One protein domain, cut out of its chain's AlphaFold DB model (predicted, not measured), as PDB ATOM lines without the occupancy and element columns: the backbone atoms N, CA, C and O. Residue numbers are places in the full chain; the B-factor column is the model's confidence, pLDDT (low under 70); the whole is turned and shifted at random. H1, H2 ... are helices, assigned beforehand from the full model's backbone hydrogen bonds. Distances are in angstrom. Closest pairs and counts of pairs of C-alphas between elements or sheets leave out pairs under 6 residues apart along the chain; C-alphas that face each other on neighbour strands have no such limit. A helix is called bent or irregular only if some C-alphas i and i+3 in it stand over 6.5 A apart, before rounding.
ATOM      1  N   GLU A  11     -55.218 -22.481  17.959       87.69
ATOM      2  CA  GLU A  11     -56.534 -22.658  18.588       87.69
ATOM      3  C   GLU A  11     -56.434 -23.029  20.073       87.69
ATOM      4  O   GLU A  11     -57.206 -22.544  20.900       87.69
ATOM      5  N   GLN A  12     -55.446 -23.850  20.440       86.75
ATOM      6  CA  GLN A  12     -55.277 -24.326  21.816       86.75
ATOM      7  C   GLN A  12     -54.751 -23.220  22.741       86.75
ATOM      8  O   GLN A  12     -55.260 -23.033  23.856       86.75
ATOM      9  N   ILE A  13     -53.770 -22.451  22.259       88.12
ATOM     10  CA  ILE A  13     -53.154 -21.320  22.975       88.12
ATOM     11  C   ILE A  13     -54.101 -20.103  22.986       88.12
ATOM     12  O   ILE A  13     -54.252 -19.401  23.993       88.12
ATOM     13  N   GLY A  14     -54.804 -19.898  21.875       89.50
ATOM     14  CA  GLY A  14     -55.633 -18.739  21.579       89.50
ATOM     15  C   GLY A  14     -54.898 -17.754  20.671       89.50
ATOM     16  O   GLY A  14     -53.778 -17.343  20.969       89.50
ATOM     17  N   CYS A  15     -55.576 -17.329  19.601       91.19
ATOM     18  CA  CYS A  15     -55.054 -16.441  18.559       91.19
ATOM     19  C   CYS A  15     -54.354 -15.198  19.132       91.19
ATOM     20  O   CYS A  15     -53.173 -14.973  18.872       91.19
ATOM     21  N   PHE A  16     -55.036 -14.457  20.013       90.81
ATOM     22  CA  PHE A  16     -54.470 -13.260  20.636       90.81
ATOM     23  C   PHE A  16     -53.167 -13.549  21.395       90.81
ATOM     24  O   PHE A  16     -52.177 -12.852  21.199       90.81
ATOM     25  N   ARG A  17     -53.129 -14.596  22.228       92.62
ATOM     26  CA  ARG A  17     -51.940 -14.946  23.028       92.62
ATOM     27  C   ARG A  17     -50.790 -15.404  22.146       92.62
ATOM     28  O   ARG A  17     -49.647 -15.050  22.406       92.62
ATOM     29  N   PHE A  18     -51.106 -16.170  21.104       94.06
ATOM     30  CA  PHE A  18     -50.113 -16.682  20.176       94.06
ATOM     31  C   PHE A  18     -49.387 -15.536  19.461       94.06
ATOM     32  O   PHE A  18     -48.168 -15.412  19.594       94.06
ATOM     33  N   TYR A  19     -50.140 -14.662  18.785       94.75
ATOM     34  CA  TYR A  19     -49.568 -13.559  18.007       94.75
ATOM     35  C   TYR A  19     -48.994 -12.439  18.877       94.75
ATOM     36  O   TYR A  19     -47.900 -11.964  18.582       94.75
ATOM     37  N   SER A  20     -49.654 -12.054  19.977       95.06
ATOM     38  CA  SER A  20     -49.075 -11.064  20.904       95.06
ATOM     39  C   SER A  20     -47.769 -11.568  21.517       95.06
ATOM     40  O   SER A  20     -46.819 -10.800  21.612       95.06
ATOM     41  N   GLY A  21     -47.677 -12.863  21.840       94.38
ATOM     42  CA  GLY A  21     -46.443 -13.499  22.301       94.38
ATOM     43  C   GLY A  21     -45.293 -13.387  21.304       94.38
ATOM     44  O   GLY A  21     -44.169 -13.088  21.707       94.38
ATOM     45  N   LEU A  22     -45.567 -13.598  20.015       95.12
ATOM     46  CA  LEU A  22     -44.563 -13.473  18.955       95.12
ATOM     47  C   LEU A  22     -44.142 -12.019  18.729       95.12
ATOM     48  O   LEU A  22     -42.948 -11.744  18.662       95.12
ATOM     49  N   ILE A  23     -45.100 -11.091  18.656       96.31
ATOM     50  CA  ILE A  23     -44.826  -9.661  18.444       96.31
ATOM     51  C   ILE A  23     -44.011  -9.099  19.611       96.31
ATOM     52  O   ILE A  23     -42.987  -8.455  19.397       96.31
ATOM     53  N   ILE A  24     -44.434  -9.375  20.846       95.38
ATOM     54  CA  ILE A  24     -43.735  -8.910  22.047       95.38
ATOM     55  C   ILE A  24     -42.345  -9.541  22.117       95.38
ATOM     56  O   ILE A  24     -41.380  -8.818  22.334       95.38
ATOM     57  N   GLY A  25     -42.215 -10.847  21.859       95.50
ATOM     58  CA  GLY A  25     -40.911 -11.511  21.789       95.50
ATOM     59  C   GLY A  25     -39.978 -10.864  20.764       95.50
ATOM     60  O   GLY A  25     -38.841 -10.545  21.088       95.50
ATOM     61  N   PHE A  26     -40.467 -10.585  19.557       95.00
ATOM     62  CA  PHE A  26     -39.681  -9.938  18.506       95.00
ATOM     63  C   PHE A  26     -39.219  -8.520  18.887       95.00
ATOM     64  O   PHE A  26     -38.060  -8.156  18.685       95.00
ATOM     65  N   ILE A  27     -40.107  -7.715  19.477       95.69
ATOM     66  CA  ILE A  27     -39.756  -6.367  19.945       95.69
ATOM     67  C   ILE A  27     -38.723  -6.455  21.074       95.69
ATOM     68  O   ILE A  27     -37.713  -5.751  21.045       95.69
ATOM     69  N   PHE A  28     -38.929  -7.347  22.045       94.56
ATOM     70  CA  PHE A  28     -37.998  -7.527  23.158       94.56
ATOM     71  C   PHE A  28     -36.626  -8.017  22.701       94.56
ATOM     72  O   PHE A  28     -35.630  -7.559  23.255       94.56
ATOM     73  N   SER A  29     -36.532  -8.896  21.699       95.50
ATOM     74  CA  SER A  29     -35.227  -9.339  21.195       95.50
ATOM     75  C   SER A  29     -34.441  -8.200  20.558       95.50
ATOM     76  O   SER A  29     -33.234  -8.120  20.777       95.50
ATOM     77  N   LEU A  30     -35.105  -7.291  19.835       94.31
ATOM     78  CA  LEU A  30     -34.458  -6.098  19.278       94.31
ATOM     79  C   LEU A  30     -33.966  -5.161  20.387       94.31
ATOM     80  O   LEU A  30     -32.804  -4.757  20.383       94.31
ATOM     81  N   VAL A  31     -34.831  -4.858  21.359       93.94
ATOM     82  CA  VAL A  31     -34.506  -3.961  22.477       93.94
ATOM     83  C   VAL A  31     -33.371  -4.524  23.332       93.94
ATOM     84  O   VAL A  31     -32.427  -3.800  23.643       93.94
ATOM     85  N   LEU A  32     -33.425  -5.811  23.690       92.62
ATOM     86  CA  LEU A  32     -32.387  -6.460  24.493       92.62
ATOM     87  C   LEU A  32     -31.052  -6.533  23.752       92.62
ATOM     88  O   LEU A  32     -30.015  -6.268  24.356       92.62
ATOM     89  N   ASN A  33     -31.067  -6.824  22.450       92.44
ATOM     90  CA  ASN A  33     -29.838  -6.861  21.664       92.44
ATOM     91  C   ASN A  33     -29.170  -5.485  21.627       92.44
ATOM     92  O   ASN A  33     -27.974  -5.372  21.895       92.44
ATOM     93  N   GLN A  34     -29.958  -4.431  21.394       90.06
ATOM     94  CA  GLN A  34     -29.449  -3.063  21.435       90.06
ATOM     95  C   GLN A  34     -28.921  -2.693  22.824       90.06
ATOM     96  O   GLN A  34     -27.872  -2.060  22.940       90.06
ATOM     97  N   PHE A  35     -29.630  -3.094  23.878       89.75
ATOM     98  CA  PHE A  35     -29.231  -2.852  25.260       89.75
ATOM     99  C   PHE A  35     -27.866  -3.476  25.578       89.75
ATOM    100  O   PHE A  35     -26.977  -2.766  26.048       89.75
ATOM    101  N   PHE A  36     -27.655  -4.759  25.263       86.69
ATOM    102  CA  PHE A  36     -26.370  -5.422  25.517       86.69
ATOM    103  C   PHE A  36     -25.230  -4.830  24.684       86.69
ATOM    104  O   PHE A  36     -24.161  -4.563  25.231       86.69
ATOM    105  N   LEU A  37     -25.458  -4.546  23.397       83.56
ATOM    106  CA  LEU A  37     -24.450  -3.900  22.549       83.56
ATOM    107  C   LEU A  37     -24.069  -2.506  23.064       83.56
ATOM    108  O   LEU A  37     -22.893  -2.148  23.067       83.56
ATOM    109  N   SER A  38     -25.049  -1.735  23.539       83.38
ATOM    110  CA  SER A  38     -24.812  -0.399  24.097       83.38
ATOM    111  C   SER A  38     -23.998  -0.467  25.386       83.38
ATOM    112  O   SER A  38     -23.091   0.339  25.574       83.38
ATOM    113  N   ILE A  39     -24.272  -1.448  26.251       80.44
ATOM    114  CA  ILE A  39     -23.492  -1.656  27.475       80.44
ATOM    115  C   ILE A  39     -22.027  -1.956  27.156       80.44
ATOM    116  O   ILE A  39     -21.155  -1.364  27.782       80.44
ATOM    117  N   ILE A  40     -21.757  -2.820  26.174       77.25
ATOM    118  CA  ILE A  40     -20.384  -3.181  25.786       77.25
ATOM    119  C   ILE A  40     -19.630  -1.955  25.264       77.25
ATOM    120  O   ILE A  40     -18.510  -1.685  25.687       77.25
ATOM    121  N   ARG A  41     -20.275  -1.151  24.411       76.69
ATOM    122  CA  ARG A  41     -19.685   0.106  23.921       76.69
ATOM    123  C   ARG A  41     -19.355   1.065  25.058       76.69
ATOM    124  O   ARG A  41     -18.292   1.679  25.052       76.69
ATOM    125  N   ILE A  42     -20.258   1.191  26.030       75.50
ATOM    126  CA  ILE A  42     -20.033   2.045  27.199       75.50
ATOM    127  C   ILE A  42     -18.866   1.504  28.027       75.50
ATOM    128  O   ILE A  42     -17.987   2.287  28.380       75.50
ATOM    129  N   SER A  43     -18.803   0.195  28.296       71.50
ATOM    130  CA  SER A  43     -17.678  -0.384  29.039       71.50
ATOM    131  C   SER A  43     -16.341  -0.166  28.335       71.50
ATOM    132  O   SER A  43     -15.398   0.264  28.988       71.50
ATOM    133  N   ASP A  44     -16.274  -0.356  27.016       70.25
ATOM    134  CA  ASP A  44     -15.035  -0.152  26.258       70.25
ATOM    135  C   ASP A  44     -14.612   1.330  26.275       70.25
ATOM    136  O   ASP A  44     -13.433   1.648  26.437       70.25
ATOM    137  N   SER A  45     -15.576   2.258  26.196       68.31
ATOM    138  CA  SER A  45     -15.304   3.700  26.299       68.31
ATOM    139  C   SER A  45     -14.841   4.142  27.693       68.31
ATOM    140  O   SER A  45     -14.004   5.036  27.803       68.31
ATOM    141  N   LEU A  46     -15.358   3.517  28.757       67.62
ATOM    142  CA  LEU A  46     -14.959   3.814  30.133       67.62
ATOM    143  C   LEU A  46     -13.524   3.368  30.397       67.62
ATOM    144  O   LEU A  46     -12.758   4.141  30.960       67.62
ATOM    145  N   VAL A  47     -13.151   2.175  29.928       65.19
ATOM    146  CA  VAL A  47     -11.786   1.642  30.052       65.19
ATOM    147  C   VAL A  47     -10.782   2.566  29.365       65.19
ATOM    148  O   VAL A  47      -9.794   2.960  29.982       65.19
ATOM    149  N   LEU A  48     -11.089   3.005  28.140       63.81
ATOM    150  CA  LEU A  48     -10.288   3.982  27.391       63.81
ATOM    151  C   LEU A  48     -10.125   5.333  28.105       63.81
ATOM    152  O   LEU A  48      -9.110   6.000  27.921       63.81
ATOM    153  N   ALA A  49     -11.120   5.762  28.884       63.31
ATOM    154  CA  ALA A  49     -11.051   7.010  29.639       63.31
ATOM    155  C   ALA A  49     -10.192   6.887  30.911       63.31
ATOM    156  O   ALA A  49      -9.637   7.886  31.370       63.31
ATOM    157  N   THR A  50     -10.087   5.684  31.485       64.88
ATOM    158  CA  THR A  50      -9.286   5.407  32.689       64.88
ATOM    159  C   THR A  50      -7.842   4.995  32.405       64.88
ATOM    160  O   THR A  50      -6.977   5.327  33.214       64.88
ATOM    161  N   ASP A  51      -7.551   4.322  31.286       55.72
ATOM    162  CA  ASP A  51      -6.198   3.849  30.970       55.72
ATOM    163  C   ASP A  51      -5.453   4.759  29.982       55.72
ATOM    164  O   ASP A  51      -5.856   4.982  28.845       55.72
ATOM    165  N   SER A  52      -4.265   5.212  30.398       50.78
ATOM    166  CA  SER A  52      -3.276   5.914  29.558       50.78
ATOM    167  C   SER A  52      -2.498   4.970  28.619       50.78
ATOM    168  O   SER A  52      -1.439   5.340  28.114       50.78
ATOM    169  N   TYR A  53      -2.985   3.742  28.401       47.38
ATOM    170  CA  TYR A  53      -2.393   2.754  27.498       47.38
ATOM    171  C   TYR A  53      -3.220   2.654  26.213       47.38
ATOM    172  O   TYR A  53      -4.210   1.941  26.080       47.38
ATOM    173  N   SER A  54      -2.763   3.422  25.237       48.91
ATOM    174  CA  SER A  54      -3.269   3.558  23.879       48.91
ATOM    175  C   SER A  54      -3.138   2.274  23.050       48.91
ATOM    176  O   SER A  54      -2.253   2.176  22.200       48.91
ATOM    177  N   LYS A  55      -4.012   1.275  23.244       49.38
ATOM    178  CA  LYS A  55      -4.076   0.111  22.330       49.38
ATOM    179  C   LYS A  55      -5.459  -0.455  22.008       49.38
ATOM    180  O   LYS A  55      -5.518  -1.397  21.224       49.38
ATOM    181  N   ILE A  56      -6.558   0.107  22.505       52.38
ATOM    182  CA  ILE A  56      -7.896  -0.331  22.077       52.38
ATOM    183  C   ILE A  56      -8.372   0.625  20.970       52.38
ATOM    184  O   ILE A  56      -8.550   1.816  21.232       52.38
ATOM    185  N   PRO A  57      -8.530   0.175  19.709       46.78
ATOM    186  CA  PRO A  57      -9.053   1.030  18.656       46.78
ATOM    187  C   PRO A  57     -10.482   1.446  19.013       46.78
ATOM    188  O   PRO A  57     -11.354   0.596  19.176       46.78
ATOM    189  N   ILE A  58     -10.723   2.755  19.064       46.78
ATOM    190  CA  ILE A  58     -12.004   3.409  19.405       46.78
ATOM    191  C   ILE A  58     -13.174   2.945  18.499       46.78
ATOM    192  O   ILE A  58     -14.337   3.172  18.808       46.78
ATOM    193  N   ASP A  59     -12.870   2.253  17.396       49.69
ATOM    194  CA  ASP A  59     -13.814   1.832  16.358       49.69
ATOM    195  C   ASP A  59     -13.677   0.337  15.985       49.69
ATOM    196  O   ASP A  59     -13.968  -0.087  14.859       49.69
ATOM    197  N   SER A  60     -13.179  -0.510  16.901       53.97
ATOM    198  CA  SER A  60     -13.158  -1.953  16.646       53.97
ATOM    199  C   SER A  60     -14.577  -2.512  16.731       53.97
ATOM    200  O   SER A  60     -15.123  -2.745  17.808       53.97
ATOM    201  N   LYS A  61     -15.191  -2.725  15.563       59.75
ATOM    202  CA  LYS A  61     -16.492  -3.394  15.432       59.75
ATOM    203  C   LYS A  61     -16.500  -4.685  16.260       59.75
ATOM    204  O   LYS A  61     -15.556  -5.471  16.124       59.75
ATOM    205  N   PRO A  62     -17.562  -4.951  17.049       64.00
ATOM    206  CA  PRO A  62     -17.652  -6.187  17.806       64.00
ATOM    207  C   PRO A  62     -17.519  -7.361  16.839       64.00
ATOM    208  O   PRO A  62     -18.180  -7.409  15.793       64.00
ATOM    209  N   THR A  63     -16.608  -8.281  17.161       78.12
ATOM    210  CA  THR A  63     -16.354  -9.440  16.304       78.12
ATOM    211  C   THR A  63     -17.654 -10.217  16.107       78.12
ATOM    212  O   THR A  63     -18.519 -10.245  16.986       78.12
ATOM    213  N   PHE A  64     -17.804 -10.861  14.946       84.31
ATOM    214  CA  PHE A  64     -19.006 -11.642  14.630       84.31
ATOM    215  C   PHE A  64     -19.378 -12.615  15.760       84.31
ATOM    216  O   PHE A  64     -20.550 -12.756  16.082       84.31
ATOM    217  N   TYR A  65     -18.374 -13.210  16.409       84.75
ATOM    218  CA  TYR A  65     -18.540 -14.093  17.560       84.75
ATOM    219  C   TYR A  65     -19.364 -13.451  18.692       84.75
ATOM    220  O   TYR A  65     -20.382 -14.014  19.098       84.75
ATOM    221  N   TYR A  66     -18.977 -12.261  19.165       83.44
ATOM    222  CA  TYR A  66     -19.675 -11.588  20.264       83.44
ATOM    223  C   TYR A  66     -21.045 -11.061  19.824       83.44
ATOM    224  O   TYR A  66     -22.034 -11.269  20.524       83.44
ATOM    225  N   SER A  67     -21.140 -10.457  18.635       87.88
ATOM    226  CA  SER A  67     -22.415  -9.958  18.092       87.88
ATOM    227  C   SER A  67     -23.442 -11.080  17.909       87.88
ATOM    228  O   SER A  67     -24.622 -10.915  18.230       87.88
ATOM    229  N   PHE A  68     -23.001 -12.247  17.437       91.00
ATOM    230  CA  PHE A  68     -23.847 -13.425  17.277       91.00
ATOM    231  C   PHE A  68     -24.276 -14.013  18.623       91.00
ATOM    232  O   PHE A  68     -25.450 -14.349  18.795       91.00
ATOM    233  N   PHE A  69     -23.371 -14.070  19.605       91.12
ATOM    234  CA  PHE A  69     -23.710 -14.491  20.964       91.12
ATOM    235  C   PHE A  69     -24.802 -13.606  21.579       91.12
ATOM    236  O   PHE A  69     -25.843 -14.125  21.987       91.12
ATOM    237  N   TRP A  70     -24.612 -12.282  21.593       90.31
ATOM    238  CA  TRP A  70     -25.581 -11.347  22.179       90.31
ATOM    239  C   TRP A  70     -26.924 -11.368  21.454       90.31
ATOM    240  O   TRP A  70     -27.972 -11.264  22.098       90.31
ATOM    241  N   SER A  71     -26.907 -11.621  20.146       93.56
ATOM    242  CA  SER A  71     -28.123 -11.820  19.362       93.56
ATOM    243  C   SER A  71     -28.900 -13.054  19.825       93.56
ATOM    244  O   SER A  71     -30.069 -12.949  20.198       93.56
ATOM    245  N   LEU A  72     -28.254 -14.225  19.875       95.25
ATOM    246  CA  LEU A  72     -28.889 -15.464  20.342       95.25
ATOM    247  C   LEU A  72     -29.343 -15.364  21.803       95.25
ATOM    248  O   LEU A  72     -30.410 -15.866  22.167       95.25
ATOM    249  N   PHE A  73     -28.559 -14.692  22.640       94.25
ATOM    250  CA  PHE A  73     -28.883 -14.452  24.040       94.25
ATOM    251  C   PHE A  73     -30.140 -13.596  24.200       94.25
ATOM    252  O   PHE A  73     -31.068 -13.983  24.915       94.25
ATOM    253  N   SER A  74     -30.229 -12.504  23.447       94.88
ATOM    254  CA  SER A  74     -31.395 -11.618  23.428       94.88
ATOM    255  C   SER A  74     -32.649 -12.331  22.936       94.88
ATOM    256  O   SER A  74     -33.704 -12.216  23.561       94.88
ATOM    257  N   ILE A  75     -32.540 -13.127  21.865       96.69
ATOM    258  CA  ILE A  75     -33.662 -13.925  21.348       96.69
ATOM    259  C   ILE A  75     -34.124 -14.949  22.391       96.69
ATOM    260  O   ILE A  75     -35.324 -15.121  22.596       96.69
ATOM    261  N   SER A  76     -33.196 -15.601  23.094       96.50
ATOM    262  CA  SER A  76     -33.527 -16.603  24.117       96.50
ATOM    263  C   SER A  76     -34.240 -15.988  25.323       96.50
ATOM    264  O   SER A  76     -35.221 -16.544  25.826       96.50
ATOM    265  N   LEU A  77     -33.785 -14.815  25.769       95.12
ATOM    266  CA  LEU A  77     -34.443 -14.062  26.834       95.12
ATOM    267  C   LEU A  77     -35.826 -13.578  26.401       95.12
ATOM    268  O   LEU A  77     -36.796 -13.775  27.130       95.12
ATOM    269  N   ALA A  78     -35.942 -13.026  25.195       96.12
ATOM    270  CA  ALA A  78     -37.212 -12.565  24.656       96.12
ATOM    271  C   ALA A  78     -38.220 -13.706  24.450       96.12
ATOM    272  O   ALA A  78     -39.413 -13.541  24.716       96.12
ATOM    273  N   PHE A  79     -37.746 -14.899  24.081       96.44
ATOM    274  CA  PHE A  79     -38.581 -16.093  23.992       96.44
ATOM    275  C   PHE A  79     -39.228 -16.452  25.340       96.44
ATOM    276  O   PHE A  79     -40.359 -16.933  25.370       96.44
ATOM    277  N   SER A  80     -38.584 -16.130  26.465       95.75
ATOM    278  CA  SER A  80     -39.190 -16.282  27.797       95.75
ATOM    279  C   SER A  80     -40.449 -15.411  27.968       95.75
ATOM    280  O   SER A  80     -41.417 -15.835  28.602       95.75
ATOM    281  N   PHE A  81     -40.515 -14.224  27.354       94.25
ATOM    282  CA  PHE A  81     -41.749 -13.423  27.339       94.25
ATOM    283  C   PHE A  81     -42.817 -14.023  26.419       94.25
ATOM    284  O   PHE A  81     -43.997 -14.046  26.777       94.25
ATOM    285  N   THR A  82     -42.418 -14.568  25.269       95.88
ATOM    286  CA  THR A  82     -43.332 -15.296  24.378       95.88
ATOM    287  C   THR A  82     -43.983 -16.476  25.099       95.88
ATOM    288  O   THR A  82     -45.209 -16.606  25.090       95.88
ATOM    289  N   VAL A  83     -43.190 -17.300  25.791       94.81
ATOM    290  CA  VAL A  83     -43.691 -18.449  26.560       94.81
ATOM    291  C   VAL A  83     -44.574 -18.003  27.722       94.81
ATOM    292  O   VAL A  83     -45.622 -18.610  27.956       94.81
ATOM    293  N   TYR A  84     -44.212 -16.919  28.412       94.75
ATOM    294  CA  TYR A  84     -45.061 -16.326  29.444       94.75
ATOM    295  C   TYR A  84     -46.456 -15.994  28.891       94.75
ATOM    296  O   TYR A  84     -47.460 -16.447  29.437       94.75
ATOM    297  N   LEU A  85     -46.538 -15.305  27.750       93.88
ATOM    298  CA  LEU A  85     -47.816 -14.931  27.134       93.88
ATOM    299  C   LEU A  85     -48.612 -16.132  26.615       93.88
ATOM    300  O   LEU A  85     -49.830 -16.198  26.810       93.88
ATOM    301  N   TRP A  86     -47.941 -17.119  26.019       94.00
ATOM    302  CA  TRP A  86     -48.577 -18.368  25.585       94.00
ATOM    303  C   TRP A  86     -49.163 -19.169  26.753       94.00
ATOM    304  O   TRP A  86     -50.152 -19.885  26.579       94.00
ATOM    305  N   THR A  87     -48.596 -19.016  27.948       91.50
ATOM    306  CA  THR A  87     -49.031 -19.708  29.168       91.50
ATOM    307  C   THR A  87     -49.957 -18.864  30.053       91.50
ATOM    308  O   THR A  87     -50.489 -19.372  31.035       91.50
ATOM    309  N   CYS A  88     -50.313 -17.634  29.667       88.44
ATOM    310  CA  CYS A  88     -51.279 -16.781  30.384       88.44
ATOM    311  C   CYS A  88     -52.752 -17.254  30.307       88.44
ATOM    312  O   CYS A  88     -53.675 -16.483  30.580       88.44
ATOM    313  N   LYS A  89     -53.034 -18.495  29.892       85.81
ATOM    314  CA  LYS A  89     -54.403 -19.028  29.849       85.81
ATOM    315  C   LYS A  89     -54.869 -19.411  31.268       85.81
ATOM    316  O   LYS A  89     -54.274 -20.304  31.875       85.81
ATOM    317  N   PRO A  90     -55.931 -18.778  31.810       74.19
ATOM    318  CA  PRO A  90     -56.294 -18.935  33.222       74.19
ATOM    319  C   PRO A  90     -56.886 -20.310  33.549       74.19
ATOM    320  O   PRO A  90     -56.688 -20.810  34.657       74.19
ATOM    321  N   ILE A  91     -57.599 -20.918  32.594       76.56
ATOM    322  CA  ILE A  91     -58.284 -22.202  32.759       76.56
ATOM    323  C   ILE A  91     -58.012 -23.067  31.526       76.56
ATOM    324  O   ILE A  91     -58.251 -22.655  30.387       76.56
ATOM    325  N   LEU A  92     -57.493 -24.267  31.771       82.94
ATOM    326  CA  LEU A  92     -57.379 -25.343  30.789       82.94
ATOM    327  C   LEU A  92     -58.407 -26.436  31.102       82.94
ATOM    328  O   LEU A  92     -59.004 -26.450  32.177       82.94
ATOM    329  N   ASN A  93     -58.576 -27.378  30.172       80.38
ATOM    330  CA  ASN A  93     -59.573 -28.450  30.259       80.38
ATOM    331  C   ASN A  93     -59.444 -29.298  31.534       80.38
ATOM    332  O   ASN A  93     -60.411 -29.912  31.978       80.38
ATOM    333  N   THR A  94     -58.253 -29.347  32.141       83.88
ATOM    334  CA  THR A  94     -58.032 -30.031  33.417       83.88
ATOM    335  C   THR A  94     -57.305 -29.181  34.455       83.88
ATOM    336  O   THR A  94     -56.463 -28.328  34.153       83.88
ATOM    337  N   ARG A  95     -57.545 -29.507  35.733       84.12
ATOM    338  CA  ARG A  95     -56.829 -28.921  36.878       84.12
ATOM    339  C   ARG A  95     -55.317 -29.181  36.817       84.12
ATOM    340  O   ARG A  95     -54.532 -28.307  37.177       84.12
ATOM    341  N   ARG A  96     -54.899 -30.361  36.338       85.25
ATOM    342  CA  ARG A  96     -53.478 -30.724  36.185       85.25
ATOM    343  C   ARG A  96     -52.791 -29.870  35.122       85.25
ATOM    344  O   ARG A  96     -51.727 -29.329  35.399       85.25
ATOM    345  N   GLU A  97     -53.397 -29.724  33.947       84.50
ATOM    346  CA  GLU A  97     -52.869 -28.865  32.879       84.50
ATOM    347  C   GLU A  97     -52.817 -27.408  33.327       84.50
ATOM    348  O   GLU A  97     -51.800 -26.753  33.133       84.50
ATOM    349  N   THR A  98     -53.848 -26.927  34.025       86.44
ATOM    350  CA  THR A  98     -53.869 -25.567  34.587       86.44
ATOM    351  C   THR A  98     -52.708 -25.343  35.563       86.44
ATOM    352  O   THR A  98     -52.038 -24.312  35.502       86.44
ATOM    353  N   ARG A  99     -52.410 -26.317  36.436       87.00
ATOM    354  CA  ARG A  99     -51.252 -26.247  37.345       87.00
ATOM    355  C   ARG A  99     -49.929 -26.222  36.577       87.00
ATOM    356  O   ARG A  99     -49.075 -25.400  36.890       87.00
ATOM    357  N   LEU A 100     -49.759 -27.098  35.586       88.62
ATOM    358  CA  LEU A 100     -48.550 -27.128  34.754       88.62
ATOM    359  C   LEU A 100     -48.362 -25.824  33.973       88.62
ATOM    360  O   LEU A 100     -47.241 -25.340  33.872       88.62
ATOM    361  N   ASN A 101     -49.454 -25.234  33.492       89.56
ATOM    362  CA  ASN A 101     -49.455 -23.969  32.772       89.56
ATOM    363  C   ASN A 101     -49.028 -22.794  33.659       89.56
ATOM    364  O   ASN A 101     -48.162 -22.021  33.268       89.56
ATOM    365  N   ARG A 102     -49.529 -22.724  34.899       90.12
ATOM    366  CA  ARG A 102     -49.064 -21.729  35.883       90.12
ATOM    367  C   ARG A 102     -47.588 -21.905  36.234       90.12
ATOM    368  O   ARG A 102     -46.852 -20.931  36.303       90.12
ATOM    369  N   ILE A 103     -47.143 -23.150  36.412       91.19
ATOM    370  CA  ILE A 103     -45.728 -23.454  36.660       91.19
ATOM    371  C   ILE A 103     -44.865 -23.011  35.472       91.19
ATOM    372  O   ILE A 103     -43.798 -22.447  35.686       91.19
ATOM    373  N   ALA A 104     -45.301 -23.255  34.234       91.12
ATOM    374  CA  ALA A 104     -44.595 -22.808  33.036       91.12
ATOM    375  C   ALA A 104     -44.520 -21.276  32.965       91.12
ATOM    376  O   ALA A 104     -43.438 -20.731  32.772       91.12
ATOM    377  N   GLN A 105     -45.637 -20.594  33.220       92.00
ATOM    378  CA  GLN A 105     -45.724 -19.136  33.238       92.00
ATOM    379  C   GLN A 105     -44.748 -18.513  34.246       92.00
ATOM    380  O   GLN A 105     -43.942 -17.656  33.882       92.00
ATOM    381  N   THR A 106     -44.776 -18.968  35.504       92.06
ATOM    382  CA  THR A 106     -43.876 -18.460  36.550       92.06
ATOM    383  C   THR A 106     -42.417 -18.795  36.254       92.06
ATOM    384  O   THR A 106     -41.560 -17.931  36.411       92.06
ATOM    385  N   ASN A 107     -42.117 -20.013  35.785       92.44
ATOM    386  CA  ASN A 107     -40.737 -20.401  35.477       92.44
ATOM    387  C   ASN A 107     -40.145 -19.612  34.312       92.44
ATOM    388  O   ASN A 107     -38.948 -19.342  34.335       92.44
ATOM    389  N   SER A 108     -40.965 -19.220  33.335       91.31
ATOM    390  CA  SER A 108     -40.533 -18.396  32.206       91.31
ATOM    391  C   SER A 108     -40.057 -17.009  32.655       91.31
ATOM    392  O   SER A 108     -39.010 -16.529  32.232       91.31
ATOM    393  N   LEU A 109     -40.782 -16.368  33.579       91.81
ATOM    394  CA  LEU A 109     -40.330 -15.100  34.163       91.81
ATOM    395  C   LEU A 109     -39.169 -15.289  35.137       91.81
ATOM    396  O   LEU A 109     -38.270 -14.455  35.183       91.81
ATOM    397  N   PHE A 110     -39.175 -16.380  35.903       92.56
ATOM    398  CA  PHE A 110     -38.111 -16.674  36.854       92.56
ATOM    399  C   PHE A 110     -36.766 -16.865  36.152       92.56
ATOM    400  O   PHE A 110     -35.784 -16.263  36.576       92.56
ATOM    401  N   ILE A 111     -36.719 -17.647  35.066       90.94
ATOM    402  CA  ILE A 111     -35.476 -17.867  34.320       90.94
ATOM    403  C   ILE A 111     -34.975 -16.554  33.716       90.94
ATOM    404  O   ILE A 111     -33.808 -16.219  33.897       90.94
ATOM    405  N   PHE A 112     -35.867 -15.757  33.114       92.00
ATOM    406  CA  PHE A 112     -35.536 -14.424  32.613       92.00
ATOM    407  C   PHE A 112     -34.920 -13.540  33.709       92.00
ATOM    408  O   PHE A 112     -33.824 -13.014  33.524       92.00
ATOM    409  N   ALA A 113     -35.585 -13.416  34.860       90.50
ATOM    410  CA  ALA A 113     -35.128 -12.571  35.959       90.50
ATOM    411  C   ALA A 113     -33.801 -13.057  36.558       90.50
ATOM    412  O   ALA A 113     -32.919 -12.244  36.831       90.50
ATOM    413  N   LEU A 114     -33.642 -14.373  36.729       91.06
ATOM    414  CA  LEU A 114     -32.419 -14.980  37.248       91.06
ATOM    415  C   LEU A 114     -31.234 -14.683  36.332       91.06
ATOM    416  O   LEU A 114     -30.200 -14.224  36.805       91.06
ATOM    417  N   ILE A 115     -31.401 -14.868  35.023       90.12
ATOM    418  CA  ILE A 115     -30.343 -14.597  34.049       90.12
ATOM    419  C   ILE A 115     -30.039 -13.106  33.978       90.12
ATOM    420  O   ILE A 115     -28.872 -12.728  33.946       90.12
ATOM    421  N   PHE A 116     -31.063 -12.253  33.985       86.75
ATOM    422  CA  PHE A 116     -30.867 -10.807  33.956       86.75
ATOM    423  C   PHE A 116     -30.102 -10.316  35.196       86.75
ATOM    424  O   PHE A 116     -29.211  -9.476  35.084       86.75
ATOM    425  N   LEU A 117     -30.381 -10.896  36.370       87.88
ATOM    426  CA  LEU A 117     -29.629 -10.643  37.600       87.88
ATOM    427  C   LEU A 117     -28.192 -11.174  37.513       87.88
ATOM    428  O   LEU A 117     -27.259 -10.487  37.924       87.88
ATOM    429  N   SER A 118     -27.984 -12.373  36.965       85.62
ATOM    430  CA  SER A 118     -26.637 -12.912  36.753       85.62
ATOM    431  C   SER A 118     -25.820 -12.023  35.816       85.62
ATOM    432  O   SER A 118     -24.684 -11.692  36.138       85.62
ATOM    433  N   VAL A 119     -26.401 -11.574  34.701       82.94
ATOM    434  CA  VAL A 119     -25.727 -10.685  33.745       82.94
ATOM    435  C   VAL A 119     -25.431  -9.324  34.362       82.94
ATOM    436  O   VAL A 119     -24.333  -8.817  34.171       82.94
ATOM    437  N   SER A 120     -26.347  -8.740  35.141       80.50
ATOM    438  CA  SER A 120     -26.085  -7.448  35.790       80.50
ATOM    439  C   SER A 120     -24.913  -7.519  36.772       80.50
ATOM    440  O   SER A 120     -24.110  -6.589  36.838       80.50
ATOM    441  N   ARG A 121     -24.752  -8.644  37.480       77.00
ATOM    442  CA  ARG A 121     -23.576  -8.900  38.322       77.00
ATOM    443  C   ARG A 121     -22.317  -9.150  37.505       77.00
ATOM    444  O   ARG A 121     -21.282  -8.571  37.811       77.00
ATOM    445  N   LEU A 122     -22.397  -9.967  36.458       73.31
ATOM    446  CA  LEU A 122     -21.255 -10.241  35.584       73.31
ATOM    447  C   LEU A 122     -20.762  -8.982  34.867       73.31
ATOM    448  O   LEU A 122     -19.565  -8.841  34.684       73.31
ATOM    449  N   LEU A 123     -21.644  -8.042  34.534       69.75
ATOM    450  CA  LEU A 123     -21.273  -6.739  33.980       69.75
ATOM    451  C   LEU A 123     -20.479  -5.882  34.971       69.75
ATOM    452  O   LEU A 123     -19.514  -5.237  34.574       69.75
ATOM    453  N   GLN A 124     -20.837  -5.911  36.260       65.94
ATOM    454  CA  GLN A 124     -20.044  -5.252  37.308       65.94
ATOM    455  C   GLN A 124     -18.641  -5.861  37.399       65.94
ATOM    456  O   GLN A 124     -17.663  -5.130  37.525       65.94
ATOM    457  N   PHE A 125     -18.538  -7.189  37.287       59.69
ATOM    458  CA  PHE A 125     -17.248  -7.875  37.242       59.69
ATOM    459  C   PHE A 125     -16.475  -7.579  35.954       59.69
ATOM    460  O   PHE A 125     -15.291  -7.296  36.035       59.69
ATOM    461  N   TYR A 126     -17.123  -7.573  34.787       62.41
ATOM    462  CA  TYR A 126     -16.492  -7.286  33.497       62.41
ATOM    463  C   TYR A 126     -15.844  -5.896  33.473       62.41
ATOM    464  O   TYR A 126     -14.693  -5.764  33.075       62.41
ATOM    465  N   ILE A 127     -16.539  -4.875  33.986       60.88
ATOM    466  CA  ILE A 127     -15.982  -3.519  34.123       60.88
ATOM    467  C   ILE A 127     -14.792  -3.502  35.100       60.88
ATOM    468  O   ILE A 127     -13.830  -2.776  34.879       60.88
ATOM    469  N   GLY A 128     -14.828  -4.313  36.163       52.22
ATOM    470  CA  GLY A 128     -13.730  -4.424  37.129       52.22
ATOM    471  C   GLY A 128     -12.533  -5.271  36.668       52.22
ATOM    472  O   GLY A 128     -11.437  -5.073  37.182       52.22
ATOM    473  N   PHE A 129     -12.721  -6.201  35.725       48.50
ATOM    474  CA  PHE A 129     -11.699  -7.152  35.253       48.50
ATOM    475  C   PHE A 129     -11.094  -6.816  33.888       48.50
ATOM    476  O   PHE A 129     -10.140  -7.479  33.499       48.50
ATOM    477  N   HIS A 130     -11.575  -5.781  33.190       53.44
ATOM    478  CA  HIS A 130     -10.975  -5.291  31.932       53.44
ATOM    479  C   HIS A 130      -9.477  -4.916  32.078       53.44
ATOM    480  O   HIS A 130      -8.772  -4.775  31.092       53.44
ATOM    481  N   TYR A 131      -8.973  -4.829  33.316       49.91
ATOM    482  CA  TYR A 131      -7.556  -4.681  33.675       49.91
ATOM    483  C   TYR A 131      -6.693  -5.945  33.492       49.91
ATOM    484  O   TYR A 131      -5.479  -5.888  33.688       49.91
ATOM    485  N   VAL A 132      -7.291  -7.095  33.179       51.66
ATOM    486  CA  VAL A 132      -6.582  -8.353  32.916       51.66
ATOM    487  C   VAL A 132      -6.837  -8.714  31.457       51.66
ATOM    488  O   VAL A 132      -7.998  -8.742  31.057       51.66
ATOM    489  N   ASP A 133      -5.781  -8.979  30.676       56.19
ATOM    490  CA  ASP A 133      -5.824  -9.385  29.256       56.19
ATOM    491  C   ASP A 133      -6.573 -10.726  29.070       56.19
ATOM    492  O   ASP A 133      -5.984 -11.773  28.806       56.19
ATOM    493  N   PHE A 134      -7.889 -10.718  29.274       59.38
ATOM    494  CA  PHE A 134      -8.748 -11.894  29.307       59.38
ATOM    495  C   PHE A 134      -9.684 -11.892  28.097       59.38
ATOM    496  O   PHE A 134     -10.709 -11.203  28.068       59.38
ATOM    497  N   GLU A 135      -9.366 -12.701  27.088       68.75
ATOM    498  CA  GLU A 135     -10.229 -12.884  25.924       68.75
ATOM    499  C   GLU A 135     -11.183 -14.075  26.116       68.75
ATOM    500  O   GLU A 135     -10.830 -15.234  25.898       68.75
ATOM    501  N   ILE A 136     -12.454 -13.795  26.440       73.06
ATOM    502  CA  ILE A 136     -13.507 -14.817  26.654       73.06
ATOM    503  C   ILE A 136     -13.597 -15.814  25.485       73.06
ATOM    504  O   ILE A 136     -13.896 -16.996  25.675       73.06
ATOM    505  N   LYS A 137     -13.372 -15.343  24.255       76.31
ATOM    506  CA  LYS A 137     -13.385 -16.186  23.058       76.31
ATOM    507  C   LYS A 137     -12.288 -17.253  23.085       76.31
ATOM    508  O   LYS A 137     -12.569 -18.373  22.661       76.31
ATOM    509  N   GLU A 138     -11.083 -16.918  23.531       78.44
ATOM    510  CA  GLU A 138      -9.954 -17.855  23.559       78.44
ATOM    511  C   GLU A 138     -10.115 -18.885  24.677       78.44
ATOM    512  O   GLU A 138      -9.835 -20.064  24.470       78.44
ATOM    513  N   GLU A 139     -10.660 -18.470  25.821       80.69
ATOM    514  CA  GLU A 139     -10.818 -19.363  26.970       80.69
ATOM    515  C   GLU A 139     -12.058 -20.260  26.908       80.69
ATOM    516  O   GLU A 139     -12.005 -21.441  27.256       80.69
ATOM    517  N   VAL A 140     -13.201 -19.711  26.484       81.38
ATOM    518  CA  VAL A 140     -14.501 -20.403  26.563       81.38
ATOM    519  C   VAL A 140     -14.960 -20.903  25.191       81.38
ATOM    520  O   VAL A 140     -15.655 -21.919  25.094       81.38
ATOM    521  N   GLY A 141     -14.573 -20.217  24.113       85.56
ATOM    522  CA  GLY A 141     -14.916 -20.589  22.742       85.56
ATOM    523  C   GLY A 141     -16.398 -20.941  22.558       85.56
ATOM    524  O   GLY A 141     -17.302 -20.276  23.061       85.56
ATOM    525  N   ILE A 142     -16.682 -22.038  21.852       86.81
ATOM    526  CA  ILE A 142     -18.062 -22.428  21.519       86.81
ATOM    527  C   ILE A 142     -18.949 -22.689  22.755       86.81
ATOM    528  O   ILE A 142     -20.173 -22.593  22.655       86.81
ATOM    529  N   LEU A 143     -18.363 -22.993  23.925       88.19
ATOM    530  CA  LEU A 143     -19.118 -23.309  25.144       88.19
ATOM    531  C   LEU A 143     -19.978 -22.133  25.608       88.19
ATOM    532  O   LEU A 143     -21.034 -22.351  26.202       88.19
ATOM    533  N   LEU A 144     -19.593 -20.898  25.277       87.00
ATOM    534  CA  LEU A 144     -20.365 -19.710  25.632       87.00
ATOM    535  C   LEU A 144     -21.778 -19.746  25.016       87.00
ATOM    536  O   LEU A 144     -22.754 -19.345  25.654       87.00
ATOM    537  N   PHE A 145     -21.925 -20.318  23.817       90.75
ATOM    538  CA  PHE A 145     -23.216 -20.464  23.135       90.75
ATOM    539  C   PHE A 145     -24.154 -21.479  23.796       90.75
ATOM    540  O   PHE A 145     -25.352 -21.483  23.504       90.75
ATOM    541  N   MET A 146     -23.668 -22.299  24.731       93.06
ATOM    542  CA  MET A 146     -24.540 -23.184  25.505       93.06
ATOM    543  C   MET A 146     -25.520 -22.402  26.376       93.06
ATOM    544  O   MET A 146     -26.616 -22.893  26.626       93.06
ATOM    545  N   ILE A 147     -25.170 -21.180  26.794       91.44
ATOM    546  CA  ILE A 147     -26.035 -20.333  27.620       91.44
ATOM    547  C   ILE A 147     -27.339 -19.982  26.881       91.44
ATOM    548  O   ILE A 147     -28.400 -20.388  27.356       91.44
ATOM    549  N   PRO A 148     -27.331 -19.291  25.721       94.00
ATOM    550  CA  PRO A 148     -28.567 -18.985  25.000       94.00
ATOM    551  C   PRO A 148     -29.355 -20.248  24.623       94.00
ATOM    552  O   PRO A 148     -30.568 -20.306  24.825       94.00
ATOM    553  N   ILE A 149     -28.666 -21.305  24.177       94.88
ATOM    554  CA  ILE A 149     -29.303 -22.584  23.832       94.88
ATOM    555  C   ILE A 149     -30.025 -23.185  25.044       94.88
ATOM    556  O   ILE A 149     -31.165 -23.634  24.917       94.88
ATOM    557  N   PHE A 150     -29.399 -23.167  26.222       94.56
ATOM    558  CA  PHE A 150     -29.991 -23.674  27.456       94.56
ATOM    559  C   PHE A 150     -31.271 -22.918  27.814       94.56
ATOM    560  O   PHE A 150     -32.285 -23.548  28.103       94.56
ATOM    561  N   ILE A 151     -31.257 -21.587  27.745       94.88
ATOM    562  CA  ILE A 151     -32.416 -20.737  28.070       94.88
ATOM    563  C   ILE A 151     -33.582 -21.043  27.126       94.88
ATOM    564  O   ILE A 151     -34.722 -21.249  27.554       94.88
ATOM    565  N   PHE A 152     -33.288 -21.113  25.829       95.94
ATOM    566  CA  PHE A 152     -34.268 -21.439  24.805       95.94
ATOM    567  C   PHE A 152     -34.863 -22.840  25.009       95.94
ATOM    568  O   PHE A 152     -36.087 -23.008  25.042       95.94
ATOM    569  N   ALA A 153     -34.009 -23.847  25.209       95.19
ATOM    570  CA  ALA A 153     -34.427 -25.226  25.438       95.19
ATOM    571  C   ALA A 153     -35.223 -25.375  26.743       95.19
ATOM    572  O   ALA A 153     -36.236 -26.076  26.768       95.19
ATOM    573  N   TYR A 154     -34.818 -24.681  27.809       94.56
ATOM    574  CA  TYR A 154     -35.507 -24.678  29.098       94.56
ATOM    575  C   TYR A 154     -36.968 -24.243  28.944       94.56
ATOM    576  O   TYR A 154     -37.875 -24.950  29.388       94.56
ATOM    577  N   ASN A 155     -37.220 -23.148  28.225       94.56
ATOM    578  CA  ASN A 155     -38.576 -22.688  27.924       94.56
ATOM    579  C   ASN A 155     -39.387 -23.729  27.124       94.56
ATOM    580  O   ASN A 155     -40.545 -24.021  27.449       94.56
ATOM    581  N   TRP A 156     -38.767 -24.380  26.135       94.81
ATOM    582  CA  TRP A 156     -39.408 -25.446  25.359       94.81
ATOM    583  C   TRP A 156     -39.722 -26.711  26.155       94.81
ATOM    584  O   TRP A 156     -40.723 -27.377  25.866       94.81
ATOM    585  N   VAL A 157     -38.933 -27.036  27.181       93.81
ATOM    586  CA  VAL A 157     -39.238 -28.145  28.098       93.81
ATOM    587  C   VAL A 157     -40.575 -27.898  28.801       93.81
ATOM    588  O   VAL A 157     -41.376 -28.827  28.934       93.81
ATOM    589  N   TYR A 158     -40.875 -26.661  29.204       91.06
ATOM    590  CA  TYR A 158     -42.164 -26.334  29.823       91.06
ATOM    591  C   TYR A 158     -43.325 -26.364  28.835       91.06
ATOM    592  O   TYR A 158     -44.369 -26.935  29.158       91.06
ATOM    593  N   ILE A 159     -43.134 -25.852  27.616       91.75
ATOM    594  CA  ILE A 159     -44.143 -25.981  26.554       91.75
ATOM    595  C   ILE A 159     -44.442 -27.464  26.290       91.75
ATOM    596  O   ILE A 159     -45.604 -27.867  26.263       91.75
ATOM    597  N   SER A 160     -43.406 -28.298  26.184       90.94
ATOM    598  CA  SER A 160     -43.521 -29.737  25.898       90.94
ATOM    599  C   SER A 160     -44.163 -30.541  27.033       90.94
ATOM    600  O   SER A 160     -44.671 -31.650  26.826       90.94
ATOM    601  N   LYS A 161     -44.175 -30.006  28.262       88.69
ATOM    602  CA  LYS A 161     -44.935 -30.595  29.375       88.69
ATOM    603  C   LYS A 161     -46.444 -30.448  29.158       88.69
ATOM    604  O   LYS A 161     -47.160 -31.375  29.536       88.69
ATOM    605  N   ILE A 162     -46.890 -29.367  28.516       88.19
ATOM    606  CA  ILE A 162     -48.305 -29.020  28.306       88.19
ATOM    607  C   ILE A 162     -48.805 -29.521  26.942       88.19
ATOM    608  O   ILE A 162     -49.837 -30.185  26.886       88.19
ATOM    609  N   TYR A 163     -48.048 -29.273  25.871       89.31
ATOM    610  CA  TYR A 163     -48.433 -29.557  24.487       89.31
ATOM    611  C   TYR A 163     -47.506 -30.580  23.825       89.31
ATOM    612  O   TYR A 163     -46.351 -30.761  24.222       89.31
ATOM    613  N   LYS A 164     -47.983 -31.221  22.755       89.12
ATOM    614  CA  LYS A 164     -47.128 -31.966  21.826       89.12
ATOM    615  C   LYS A 164     -46.427 -30.973  20.893       89.12
ATOM    616  O   LYS A 164     -47.011 -30.495  19.927       89.12
ATOM    617  N   ALA A 165     -45.178 -30.648  21.217       89.12
ATOM    618  CA  ALA A 165     -44.456 -29.513  20.636       89.12
ATOM    619  C   ALA A 165     -43.240 -29.888  19.767       89.12
ATOM    620  O   ALA A 165     -42.548 -29.000  19.295       89.12
ATOM    621  N   THR A 166     -42.971 -31.175  19.511       89.12
ATOM    622  CA  THR A 166     -41.733 -31.624  18.840       89.12
ATOM    623  C   THR A 166     -41.512 -30.984  17.466       89.12
ATOM    624  O   THR A 166     -40.412 -30.531  17.175       89.12
ATOM    625  N   LYS A 167     -42.553 -30.903  16.626       90.00
ATOM    626  CA  LYS A 167     -42.448 -30.274  15.297       90.00
ATOM    627  C   LYS A 167     -42.178 -28.772  15.411       90.00
ATOM    628  O   LYS A 167     -41.265 -28.257  14.775       90.00
ATOM    629  N   SER A 168     -42.939 -28.091  16.266       92.50
ATOM    630  CA  SER A 168     -42.815 -26.652  16.510       92.50
ATOM    631  C   SER A 168     -41.455 -26.287  17.102       92.50
ATOM    632  O   SER A 168     -40.870 -25.288  16.704       92.50
ATOM    633  N   PHE A 169     -40.919 -27.135  17.982       93.12
ATOM    634  CA  PHE A 169     -39.576 -27.003  18.530       93.12
ATOM    635  C   PHE A 169     -38.515 -27.034  17.424       93.12
ATOM    636  O   PHE A 169     -37.722 -26.101  17.326       93.12
ATOM    637  N   MET A 170     -38.548 -28.032  16.534       92.94
ATOM    638  CA  MET A 170     -37.586 -28.132  15.427       92.94
ATOM    639  C   MET A 170     -37.635 -26.912  14.499       92.94
ATOM    640  O   MET A 170     -36.595 -26.357  14.153       92.94
ATOM    641  N   ILE A 171     -38.841 -26.453  14.147       93.44
ATOM    642  CA  ILE A 171     -39.024 -25.240  13.334       93.44
ATOM    643  C   ILE A 171     -38.462 -24.018  14.070       93.44
ATOM    644  O   ILE A 171     -37.756 -23.201  13.483       93.44
ATOM    645  N   SER A 172     -38.732 -23.905  15.369       93.75
ATOM    646  CA  SER A 172     -38.278 -22.767  16.166       93.75
ATOM    647  C   SER A 172     -36.763 -22.720  16.363       93.75
ATOM    648  O   SER A 172     -36.231 -21.621  16.445       93.75
ATOM    649  N   ILE A 173     -36.057 -23.858  16.383       94.44
ATOM    650  CA  ILE A 173     -34.583 -23.882  16.397       94.44
ATOM    651  C   ILE A 173     -34.039 -23.239  15.121       94.44
ATOM    652  O   ILE A 173     -33.119 -22.427  15.172       94.44
ATOM    653  N   LEU A 174     -34.617 -23.584  13.970       94.81
ATOM    654  CA  LEU A 174     -34.184 -23.031  12.692       94.81
ATOM    655  C   LEU A 174     -34.442 -21.519  12.638       94.81
ATOM    656  O   LEU A 174     -33.553 -20.759  12.259       94.81
ATOM    657  N   ILE A 175     -35.613 -21.074  13.108       94.62
ATOM    658  CA  ILE A 175     -35.924 -19.643  13.254       94.62
ATOM    659  C   ILE A 175     -34.942 -18.969  14.218       94.62
ATOM    660  O   ILE A 175     -34.450 -17.891  13.913       94.62
ATOM    661  N   PHE A 176     -34.626 -19.599  15.349       95.81
ATOM    662  CA  PHE A 176     -33.703 -19.081  16.358       95.81
ATOM    663  C   PHE A 176     -32.310 -18.810  15.780       95.81
ATOM    664  O   PHE A 176     -31.769 -17.721  15.969       95.81
ATOM    665  N   VAL A 177     -31.760 -19.757  15.013       94.62
ATOM    666  CA  VAL A 177     -30.441 -19.608  14.380       94.62
ATOM    667  C   VAL A 177     -30.471 -18.558  13.268       94.62
ATOM    668  O   VAL A 177     -29.632 -17.660  13.265       94.62
ATOM    669  N   ILE A 178     -31.441 -18.627  12.348       95.56
ATOM    670  CA  ILE A 178     -31.541 -17.669  11.232       95.56
ATOM    671  C   ILE A 178     -31.756 -16.252  11.758       95.56
ATOM    672  O   ILE A 178     -31.090 -15.318  11.316       95.56
ATOM    673  N   TYR A 179     -32.658 -16.084  12.723       95.06
ATOM    674  CA  TYR A 179     -32.926 -14.779  13.304       95.06
ATOM    675  C   TYR A 179     -31.717 -14.254  14.082       95.06
ATOM    676  O   TYR A 179     -31.400 -13.074  13.968       95.06
ATOM    677  N   GLY A 180     -30.980 -15.126  14.777       93.88
ATOM    678  CA  GLY A 180     -29.704 -14.774  15.398       93.88
ATOM    679  C   GLY A 180     -28.673 -14.268  14.390       93.88
ATOM    680  O   GLY A 180     -28.021 -13.260  14.646       93.88
ATOM    681  N   LEU A 181     -28.566 -14.908  13.221       93.81
ATOM    682  CA  LEU A 181     -27.668 -14.464  12.150       93.81
ATOM    683  C   LEU A 181     -28.074 -13.087  11.616       93.81
ATOM    684  O   LEU A 181     -27.226 -12.201  11.515       93.81
ATOM    685  N   VAL A 182     -29.364 -12.885  11.337       93.50
ATOM    686  CA  VAL A 182     -29.890 -11.591  10.875       93.50
ATOM    687  C   VAL A 182     -29.606 -10.501  11.904       93.50
ATOM    688  O   VAL A 182     -29.049  -9.464  11.555       93.50
ATOM    689  N   LEU A 183     -29.932 -10.757  13.174       91.31
ATOM    690  CA  LEU A 183     -29.776  -9.801  14.264       91.31
ATOM    691  C   LEU A 183     -28.299  -9.466  14.526       91.31
ATOM    692  O   LEU A 183     -27.973  -8.306  14.758       91.31
ATOM    693  N   SER A 184     -27.398 -10.439  14.362       89.25
ATOM    694  CA  SER A 184     -25.949 -10.222  14.475       89.25
ATOM    695  C   SER A 184     -25.375  -9.361  13.348       89.25
ATOM    696  O   SER A 184     -24.338  -8.717  13.517       89.25
ATOM    697  N   GLY A 185     -26.052  -9.344  12.195       83.44
ATOM    698  CA  GLY A 185     -25.720  -8.495  11.056       83.44
ATOM    699  C   GLY A 185     -26.207  -7.055  11.211       83.44
ATOM    700  O   GLY A 185     -25.733  -6.183  10.476       83.44
ATOM    701  N   ILE A 186     -27.114  -6.784  12.160       79.19
ATOM    702  CA  ILE A 186     -27.586  -5.431  12.457       79.19
ATOM    703  C   ILE A 186     -26.467  -4.684  13.182       79.19
ATOM    704  O   ILE A 186     -26.299  -4.753  14.396       79.19
TER     705      ILE A 186
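Overview. This is residues 11 to 186 of the 188 residues of an uncharacterized protein of Aequorivita aquimaris (UniProt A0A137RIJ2). This is a long rod of helices, an up-and-down bundle of five in which each runs against the one before it, with H2 in the middle and H1, H3, H4 and H5 round it. The long helices H1 and H3 make much of the rod's length, H4 runs beside H2 with a kink in it, H5 slants over another side of H2, and a loop of residues 51 to 63 lies at one end of the rod. The printed part has 176 residues with five named helices, H1 to H5 in order along the chain, and no named strand; the class is all helix. With a radius of gyration of the C-alphas of 18.7 A it is only just compact, close to loose, and the C-alphas span 66 by 28 by 27 A.

Along the chain. The printed part begins at Glu 11. H1, residues 15 to 50, is the longest helix and goes from C-alpha 15 at (-55.054, -16.441, 18.559) to C-alpha 50 at (-9.286, 5.407, 32.689), 52.6 A. H2, residues 64 to 87, runs 34.3 A from first to last C-alpha. H3, residues 95 to 129, runs 50.1 A. H4, residues 136 to 162, measures 37.6 A; it is irregular, with C-alphas 139 and 142 9.6 A apart, and has a kink of 49 degrees near residue 143. H5, residues 166 to 185, runs 29.2 A and ends with C-alpha 185 at (-25.720, -8.495, 11.056).

Arrangement. H2 is the hub and touches the four other helices. H1 and H2 form a helical hairpin and touch, closest at the C-alphas of Gly 21 and Thr 82, 4.1 A apart; they run opposite ways at a tilt of 35.1 degrees, only just steep. H2 and H3, also a helical hairpin, touch through residues 77 to 87 and 101 to 112 alone, closest at the C-alphas of Tyr 84 and Gln 105, 4.8 A; they run opposite ways at a shallow tilt of 29 degrees. H2 and H4 touch and run the same way at a shallow tilt of 15 degrees, with the C-alphas of Phe 73 and Pro 148 closest at 4.6 A. H2 and H5 touch through residues 64 to 75 and 176 to 185 alone, at a steep tilt of 42 degrees, opposite ways; their closest C-alphas are those of Phe 68 and Ser 184, 4.7 A. H3 and H4 form a third helical hairpin at a shallow tilt of 15 degrees, opposite ways, and touch through residues 97 to 111 and 151 to 162 alone, closest at the C-alphas of Ala 104 and Tyr 158, 5.4 A. H4 and H5 are close but not clearly touching, their closest C-alphas being those of Trp 156 and Phe 169, 7.0 A. H1 is also close but not clearly touching to H3 and to H5, while H1 and H4 are apart, and so are H3 and H5. In H1, H3 and H5 every O i to N i+4 pair is within hydrogen-bond range; in H2 19 of 20 are, and in H4 15 of 23.

Size, cuts and confidence. The two C-alphas farthest apart are those of Ser 52 and Asn 93, 66.0 A. The printed part has no cut. The link from H1 to H2, residues 51 to 63, is long, and its C-alphas lie 18 to 35 A from the mean of the C-alphas; the links from H2 to H3 and from H3 to H4 are short, and the link from H4 to H5 is tight. The mean pLDDT of the printed part is 83.8, and the model's confidence is low, under 70, at residues 45 to 62 and 123 to 135.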